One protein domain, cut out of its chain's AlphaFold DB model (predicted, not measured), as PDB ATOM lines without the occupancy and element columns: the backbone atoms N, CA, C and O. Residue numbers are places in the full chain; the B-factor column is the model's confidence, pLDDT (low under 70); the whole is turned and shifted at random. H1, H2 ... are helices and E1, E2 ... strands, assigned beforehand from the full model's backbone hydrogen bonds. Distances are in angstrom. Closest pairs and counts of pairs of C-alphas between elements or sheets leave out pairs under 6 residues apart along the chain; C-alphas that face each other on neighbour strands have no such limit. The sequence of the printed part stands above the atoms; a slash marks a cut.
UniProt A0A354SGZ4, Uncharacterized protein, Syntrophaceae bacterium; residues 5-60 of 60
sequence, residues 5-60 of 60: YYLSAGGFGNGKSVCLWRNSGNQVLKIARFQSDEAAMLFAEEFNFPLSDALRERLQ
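What this domain is: This is residues 5 to 60 of the 60 residues of an uncharacterized protein of Syntrophaceae bacterium (UniProt A0A354SGZ4). A small sheet of three antiparallel strands has helix H1 over one face and its other face bare, while a short second helix, H2, lies beyond the sheet's E1 edge and meets H1 near one end. The link between E2 and E3 reaches to one end of the longest axis, and the helices are toward the other. The printed part has 56 residues with three named strands and then two named helices, in the order E1 E2 E3 H1 H2; the sheet's order is E1 - E2 - E3, and the class is mixed, helices and strands. The whole is compact and rounded, with a radius of gyration of the C-alphas of 10.8 A and spans of 32 by 27 by 20 A.

How they stand to each other: Strand E1, residues 5 to 8, and strand E2, residues 19 to 23, are an antiparallel hairpin at 141 degrees, with N 6 and O 21 3.1 A apart, within hydrogen-bond range. E2 and strand E3, residues 28 to 33, are a second antiparallel hairpin at 157 degrees, with N 22 and O 29 within hydrogen-bond range at 2.8 A. The three strands are a meander, each the antiparallel neighbour of the one before; E1 and E3 are edge strands. Helix H1, residues 37 to 46, is on the sheet at a height over the sheet of 10.4 A, two layers with the helix on one face. It lies over E2 and only just over E1, where 3 of its C-alphas fall, and runs along the strands, at 12 degrees to E2 on the local plane. Helix H2, residues 53 to 59, is not on the sheet and is apart from E2 and E3. Its closest C-alpha to E1 is that of Leu 55, 6.7 A from that of Ser 8. H1 and H2 only just touch, with 3 pairs of C-alphas within 8 A, the closest those of Asp 37 and Leu 59 at 6.4 A; they run opposite ways at a steep tilt of 68 degrees, only just short of about perpendicular. Every O i to N i+4 pair is within hydrogen-bond range in H1, and 2 of 3 in H2.

Where its parts are: E1 begins at C-alpha 5, (138.951, 102.803, 67.032), and is 9.9 A long; E2 is 12.7 A and E3 14.4 A. H1 is 14.3 A long and begins at C-alpha 37, (130.553, 96.139, 81.063). H2 is 9.9 A long and ends at C-alpha 59, (130.751, 90.647, 77.732).

The domain as a whole: The C-alphas farthest apart are those of Asn 26 and Gln 60, at 32.3 A. The printed part has no cut and no long link. The mean pLDDT of the printed part is 79.8; residues 10 to 16, 52, 54 and 60 are under 70.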
ATOM      1  N   TYR A   5     139.517 102.771  65.700       87.19
ATOM      2  CA  TYR A   5     138.951 102.803  67.032       87.19
ATOM      3  C   TYR A   5     138.678 101.375  67.480       87.19
ATOM      4  O   TYR A   5     138.302 100.534  66.664       87.19
ATOM      5  N   TYR A   6     138.891 101.102  68.760       85.31
ATOM      6  CA  TYR A   6     138.597  99.798  69.336       85.31
ATOM      7  C   TYR A   6     138.269  99.921  70.817       85.31
ATOM      8  O   TYR A   6     138.724 100.839  71.509       85.31
ATOM      9  N   LEU A   7     137.475  98.969  71.293       87.19
ATOM     10  CA  LEU A   7     137.233  98.777  72.710       87.19
ATOM     11  C   LEU A   7     138.266  97.800  73.262       87.19
ATOM     12  O   LEU A   7     138.578  96.788  72.639       87.19
ATOM     13  N   SER A   8     138.816  98.110  74.429       81.25
ATOM     14  CA  SER A   8     139.722  97.206  75.130       81.25
ATOM     15  C   SER A   8     139.652  97.451  76.631       81.25
ATOM     16  O   SER A   8     139.690  98.595  77.099       81.25
ATOM     17  N   ALA A   9     139.588  96.359  77.387       76.38
ATOM     18  CA  ALA A   9     140.058  96.318  78.760       76.38
ATOM     19  C   ALA A   9     141.563  95.994  78.690       76.38
ATOM     20  O   ALA A   9     141.939  94.979  78.113       76.38
ATOM     21  N   GLY A  10     142.435  96.893  79.160       62.81
ATOM     22  CA  GLY A  10     143.891  96.766  78.970       62.81
ATOM     23  C   GLY A  10     144.491  95.444  79.487       62.81
ATOM     24  O   GLY A  10     143.909  94.785  80.342       62.81
ATOM     25  N   GLY A  11     145.688  95.088  79.000       46.94
ATOM     26  CA  GLY A  11     146.342  93.774  79.167       46.94
ATOM     27  C   GLY A  11     146.840  93.368  80.563       46.94
ATOM     28  O   GLY A  11     147.786  92.598  80.654       46.94
ATOM     29  N   PHE A  12     146.249  93.853  81.653       41.12
ATOM     30  CA  PHE A  12     146.583  93.386  83.001       41.12
ATOM     31  C   PHE A  12     145.301  93.130  83.784       41.12
ATOM     32  O   PHE A  12     144.501  94.050  83.983       41.12
ATOM     33  N   GLY A  13     145.139  91.877  84.217       48.53
ATOM     34  CA  GLY A  13     144.064  91.423  85.093       48.53
ATOM     35  C   GLY A  13     143.863  92.311  86.326       48.53
ATOM     36  O   GLY A  13     144.741  93.087  86.709       48.53
ATOM     37  N   ASN A  14     142.679  92.146  86.925       41.34
ATOM     38  CA  ASN A  14     142.071  92.873  88.056       41.34
ATOM     39  C   ASN A  14     141.021  93.927  87.670       41.34
ATOM     40  O   ASN A  14     141.167  95.101  88.003       41.34
ATOM     41  N   GLY A  15     139.932  93.519  87.009       53.88
ATOM     42  CA  GLY A  15     138.663  94.265  87.079       53.88
ATOM     43  C   GLY A  15     138.674  95.698  86.528       53.88
ATOM     44  O   GLY A  15     137.833  96.509  86.906       53.88
ATOM     45  N   LYS A  16     139.612  96.052  85.642       66.00
ATOM     46  CA  LYS A  16     139.656  97.392  85.037       66.00
ATOM     47  C   LYS A  16     138.551  97.544  83.988       66.00
ATOM     48  O   LYS A  16     138.322  96.637  83.187       66.00
ATOM     49  N   SER A  17     137.882  98.693  84.027       77.38
ATOM     50  CA  SER A  17     136.774  99.061  83.144       77.38
ATOM     51  C   SER A  17     137.170  99.063  81.665       77.38
ATOM     52  O   SER A  17     138.277  99.490  81.317       77.38
ATOM     53  N   VAL A  18     136.238  98.676  80.792       86.00
ATOM     54  CA  VAL A  18     136.397  98.784  79.333       86.00
ATOM     55  C   VAL A  18     136.646 100.245  78.937       86.00
ATOM     56  O   VAL A  18     136.068 101.171  79.513       86.00
ATOM     57  N   CYS A  19     137.537 100.478  77.975       88.12
ATOM     58  CA  CYS A  19     137.859 101.810  77.462       88.12
ATOM     59  C   CYS A  19     137.759 101.861  75.934       88.12
ATOM     60  O   CYS A  19     138.074 100.884  75.254       88.12
ATOM     61  N   LEU A  20     137.378 103.028  75.408       88.56
ATOM     62  CA  LEU A  20     137.456 103.358  73.986       88.56
ATOM     63  C   LEU A  20     138.821 103.968  73.675       88.56
ATOM     64  O   LEU A  20     139.220 104.963  74.289       88.56
ATOM     65  N   TRP A  21     139.501 103.401  72.687       89.00
ATOM     66  CA  TRP A  21     140.818 103.834  72.242       89.00
ATOM     67  C   TRP A  21     140.780 104.298  70.793       89.00
ATOM     68  O   TRP A  21     140.079 103.724  69.961       89.00
ATOM     69  N   ARG A  22     141.581 105.318  70.486       89.94
ATOM     70  CA  ARG A  22     141.870 105.788  69.130       89.94
ATOM     71  C   ARG A  22     143.333 105.537  68.817       89.94
ATOM     72  O   ARG A  22     144.210 106.039  69.517       89.94
ATOM     73  N   ASN A  23     143.592 104.809  67.743       88.38
ATOM     74  CA  ASN A  23     144.926 104.557  67.219       88.38
ATOM     75  C   ASN A  23     145.119 105.331  65.911       88.38
ATOM     76  O   ASN A  23     144.330 105.195  64.981       88.38
ATOM     77  N   SER A  24     146.159 106.164  65.855       90.56
ATOM     78  CA  SER A  24     146.537 106.951  64.669       90.56
ATOM     79  C   SER A  24     147.889 106.517  64.081       90.56
ATOM     80  O   SER A  24     148.581 107.317  63.454       90.56
ATOM     81  N   GLY A  25     148.298 105.266  64.313       85.75
ATOM     82  CA  GLY A  25     149.578 104.685  63.894       85.75
ATOM     83  C   GLY A  25     150.715 105.012  64.860       85.75
ATOM     84  O   GLY A  25     151.331 104.110  65.416       85.75
ATOM     85  N   ASN A  26     150.939 106.300  65.118       88.19
ATOM     86  CA  ASN A  26     152.060 106.773  65.944       88.19
ATOM     87  C   ASN A  26     151.650 107.052  67.397       88.19
ATOM     88  O   ASN A  26     152.490 107.338  68.245       88.19
ATOM     89  N   GLN A  27     150.345 107.029  67.675       88.19
ATOM     90  CA  GLN A  27     149.782 107.362  68.974       88.19
ATOM     91  C   GLN A  27     148.530 106.529  69.233       88.19
ATOM     92  O   GLN A  27     147.659 106.408  68.365       88.19
ATOM     93  N   VAL A  28     148.434 106.017  70.459       88.44
ATOM     94  CA  VAL A  28     147.234 105.397  71.015       88.44
ATOM     95  C   VAL A  28     146.717 106.303  72.127       88.44
ATOM     96  O   VAL A  28     147.442 106.604  73.074       88.44
ATOM     97  N   LEU A  29     145.475 106.763  71.998       89.75
ATOM     98  CA  LEU A  29     144.847 107.688  72.936       89.75
ATOM     99  C   LEU A  29     143.569 107.077  73.509       89.75
ATOM    100  O   LEU A  29     142.710 106.603  72.765       89.75
ATOM    101  N   LYS A  30     143.437 107.115  74.836       89.44
ATOM    102  CA  LYS A  30     142.198 106.769  75.532       89.44
ATOM    103  C   LYS A  30     141.200 107.911  75.366       89.44
ATOM    104  O   LYS A  30     141.496 109.030  75.771       89.44
ATOM    105  N   ILE A  31     140.026 107.619  74.816       90.75
ATOM    106  CA  ILE A  31     138.946 108.597  74.636       90.75
ATOM    107  C   ILE A  31     137.968 108.538  75.805       90.75
ATOM    108  O   ILE A  31     137.648 109.564  76.397       90.75
ATOM    109  N   ALA A  32     137.505 107.340  76.153       89.56
ATOM    110  CA  ALA A  32     136.477 107.158  77.169       89.56
ATOM    111  C   ALA A  32     136.735 105.904  78.006       89.56
ATOM    112  O   ALA A  32     137.428 104.980  77.578       89.56
ATOM    113  N   ARG A  33     136.169 105.888  79.213       89.56
ATOM    114  CA  ARG A  33     136.092 104.719  80.092       89.56
ATOM    115  C   ARG A  33     134.619 104.451  80.369       89.56
ATOM    116  O   ARG A  33     133.934 105.356  80.839       89.56
ATOM    117  N   PHE A  34     134.171 103.230  80.130       87.69
ATOM    118  CA  PHE A  34     132.814 102.801  80.445       87.69
ATOM    119  C   PHE A  34     132.678 102.560  81.951       87.69
ATOM    120  O   PHE A  34     133.641 102.168  82.611       87.69
ATOM    121  N   GLN A  35     131.510 102.864  82.521       85.56
ATOM    122  CA  GLN A  35     131.275 102.667  83.958       85.56
ATOM    123  C   GLN A  35     130.990 101.205  84.305       85.56
ATOM    124  O   GLN A  35     131.329 100.772  85.403       85.56
ATOM    125  N   SER A  36     130.428 100.459  83.360       84.94
ATOM    126  CA  SER A  36     130.147  99.039  83.487       84.94
ATOM    127  C   SER A  36     130.383  98.325  82.160       84.94
ATOM    128  O   SER A  36     130.581  98.962  81.117       84.94
ATOM    129  N   ASP A  37     130.385  97.003  82.223       84.25
ATOM    130  CA  ASP A  37     130.553  96.139  81.063       84.25
ATOM    131  C   ASP A  37     129.297  96.192  80.169       84.25
ATOM    132  O   ASP A  37     129.418  96.283  78.949       84.25
ATOM    133  N   GLU A  38     128.102  96.326  80.756       85.69
ATOM    134  CA  GLU A  38     126.835  96.501  80.029       85.69
ATOM    135  C   GLU A  38     126.827  97.787  79.197       85.69
ATOM    136  O   GLU A  38     126.409  97.784  78.041       85.69
ATOM    137  N   ALA A  39     127.338  98.895  79.747       88.19
ATOM    138  CA  ALA A  39     127.432 100.152  79.007       88.19
ATOM    139  C   ALA A  39     128.395 100.047  77.810       88.19
ATOM    140  O   ALA A  39     128.179 100.682  76.778       88.19
ATOM    141  N   ALA A  40     129.463  99.253  77.942       88.44
ATOM    142  CA  ALA A  40     130.395  98.997  76.849       88.44
ATOM    143  C   ALA A  40     129.779  98.096  75.771       88.44
ATOM    144  O   ALA A  40     130.010  98.336  74.586       88.44
ATOM    145  N   MET A  41     128.987  97.099  76.173       87.19
ATOM    146  CA  MET A  41     128.255  96.215  75.269       87.19
ATOM    147  C   MET A  41     127.209  96.984  74.458       87.19
ATOM    148  O   MET A  41     127.257  96.938  73.233       87.19
ATOM    149  N   LEU A  42     126.351  97.775  75.114       90.19
ATOM    150  CA  LEU A  42     125.346  98.601  74.435       90.19
ATOM    151  C   LEU A  42     125.984  99.549  73.415       90.19
ATOM    152  O   LEU A  42     125.525  99.646  72.282       90.19
ATOM    153  N   PHE A  43     127.093 100.196  73.784       90.19
ATOM    154  CA  PHE A  43     127.842 101.039  72.855       90.19
ATOM    155  C   PHE A  43     128.404 100.238  71.670       90.19
ATOM    156  O   PHE A  43     128.378 100.701  70.531       90.19
ATOM    157  N   ALA A  44     128.941  99.042  71.921       88.25
ATOM    158  CA  ALA A  44     129.476  98.199  70.861       88.25
ATOM    159  C   ALA A  44     128.390  97.766  69.869       88.25
ATOM    160  O   ALA A  44     128.632  97.795  68.664       88.25
ATOM    161  N   GLU A  45     127.206  97.412  70.362       88.31
ATOM    162  CA  GLU A  45     126.059  97.020  69.543       88.31
ATOM    163  C   GLU A  45     125.492  98.201  68.752       88.31
ATOM    164  O   GLU A  45     125.346  98.111  67.533       88.31
ATOM    165  N   GLU A  46     125.238  99.331  69.417       91.75
ATOM    166  CA  GLU A  46     124.631 100.519  68.809       91.75
ATOM    167  C   GLU A  46     125.494 101.095  67.677       91.75
ATOM    168  O   GLU A  46     124.985 101.485  66.626       91.75
ATOM    169  N   PHE A  47     126.817 101.101  67.861       88.06
ATOM    170  CA  PHE A  47     127.763 101.658  66.892       88.06
ATOM    171  C   PHE A  47     128.484 100.593  66.053       88.06
ATOM    172  O   PHE A  47     129.412 100.929  65.311       88.06
ATOM    173  N   ASN A  48     128.072  99.323  66.160       84.19
ATOM    174  CA  ASN A  48     128.672  98.168  65.487       84.19
ATOM    175  C   ASN A  48     130.211  98.128  65.615       84.19
ATOM    176  O   ASN A  48     130.958  97.962  64.644       84.19
ATOM    177  N   PHE A  49     130.694  98.371  66.834       83.75
ATOM    178  CA  PHE A  49     132.107  98.524  67.142       83.75
ATOM    179  C   PHE A  49     132.808  97.162  67.232       83.75
ATOM    180  O   PHE A  49     132.293  96.236  67.861       83.75
ATOM    181  N   PRO A  50     134.020  97.014  66.669       74.56
ATOM    182  CA  PRO A  50     134.745  95.755  66.744       74.56
ATOM    183  C   PRO A  50     135.201  95.467  68.182       74.56
ATOM    184  O   PRO A  50     135.992  96.212  68.767       74.56
ATOM    185  N   LEU A  51     134.722  94.346  68.722       72.81
ATOM    186  CA  LEU A  51     135.169  93.765  69.988       72.81
ATOM    187  C   LEU A  51     136.303  92.764  69.736       72.81
ATOM    188  O   LEU A  51     136.170  91.893  68.871       72.81
ATOM    189  N   SER A  52     137.382  92.856  70.516       69.94
ATOM    190  CA  SER A  52     138.412  91.809  70.570       69.94
ATOM    191  C   SER A  52     137.863  90.539  71.222       69.94
ATOM    192  O   SER A  52     137.014  90.652  72.104       69.94
ATOM    193  N   ASP A  53     138.395  89.361  70.899       70.19
ATOM    194  CA  ASP A  53     137.898  88.078  71.433       70.19
ATOM    195  C   ASP A  53     137.874  88.034  72.969       70.19
ATOM    196  O   ASP A  53     136.835  87.760  73.559       70.19
ATOM    197  N   ALA A  54     138.946  88.480  73.629       69.00
ATOM    198  CA  ALA A  54     138.999  88.587  75.094       69.00
ATOM    199  C   ALA A  54     137.941  89.537  75.696       69.00
ATOM    200  O   ALA A  54     137.587  89.428  76.867       69.00
ATOM    201  N   LEU A  55     137.460  90.507  74.913       74.88
ATOM    202  CA  LEU A  55     136.396  91.420  75.329       74.88
ATOM    203  C   LEU A  55     135.021  90.806  75.050       74.88
ATOM    204  O   LEU A  55     134.113  91.010  75.839       74.88
ATOM    205  N   ARG A  56     134.879  90.018  73.975       76.12
ATOM    206  CA  ARG A  56     133.667  89.234  73.702       76.12
ATOM    207  C   ARG A  56     133.416  88.209  74.804       76.12
ATOM    208  O   ARG A  56     132.314  88.177  75.319       76.12
ATOM    209  N   GLU A  57     134.437  87.453  75.209       76.31
ATOM    210  CA  GLU A  57     134.330  86.464  76.297       76.31
ATOM    211  C   GLU A  57     133.938  87.093  77.640       76.31
ATOM    212  O   GLU A  57     133.291  86.453  78.456       76.31
ATOM    213  N   ARG A  58     134.329  88.348  77.878       74.88
ATOM    214  CA  ARG A  58     133.987  89.078  79.103       74.88
ATOM    215  C   ARG A  58     132.569  89.660  79.089       74.88
ATOM    216  O   ARG A  58     132.004  89.873  80.154       74.88
ATOM    217  N   LEU A  59     132.055  90.000  77.908       70.62
ATOM    218  CA  LEU A  59     130.751  90.647  77.732       70.62
ATOM    219  C   LEU A  59     129.618  89.647  77.414       70.62
ATOM    220  O   LEU A  59     128.491  90.088  77.206       70.62
ATOM    221  N   GLN A  60     129.912  88.343  77.347       64.94
ATOM    222  CA  GLN A  60     128.944  87.241  77.224       64.94
ATOM    223  C   GLN A  60     128.566  86.674  78.592       64.94
ATOM    224  O   GLN A  60     127.395  86.256  78.729       64.94
TER     225      GLN A  60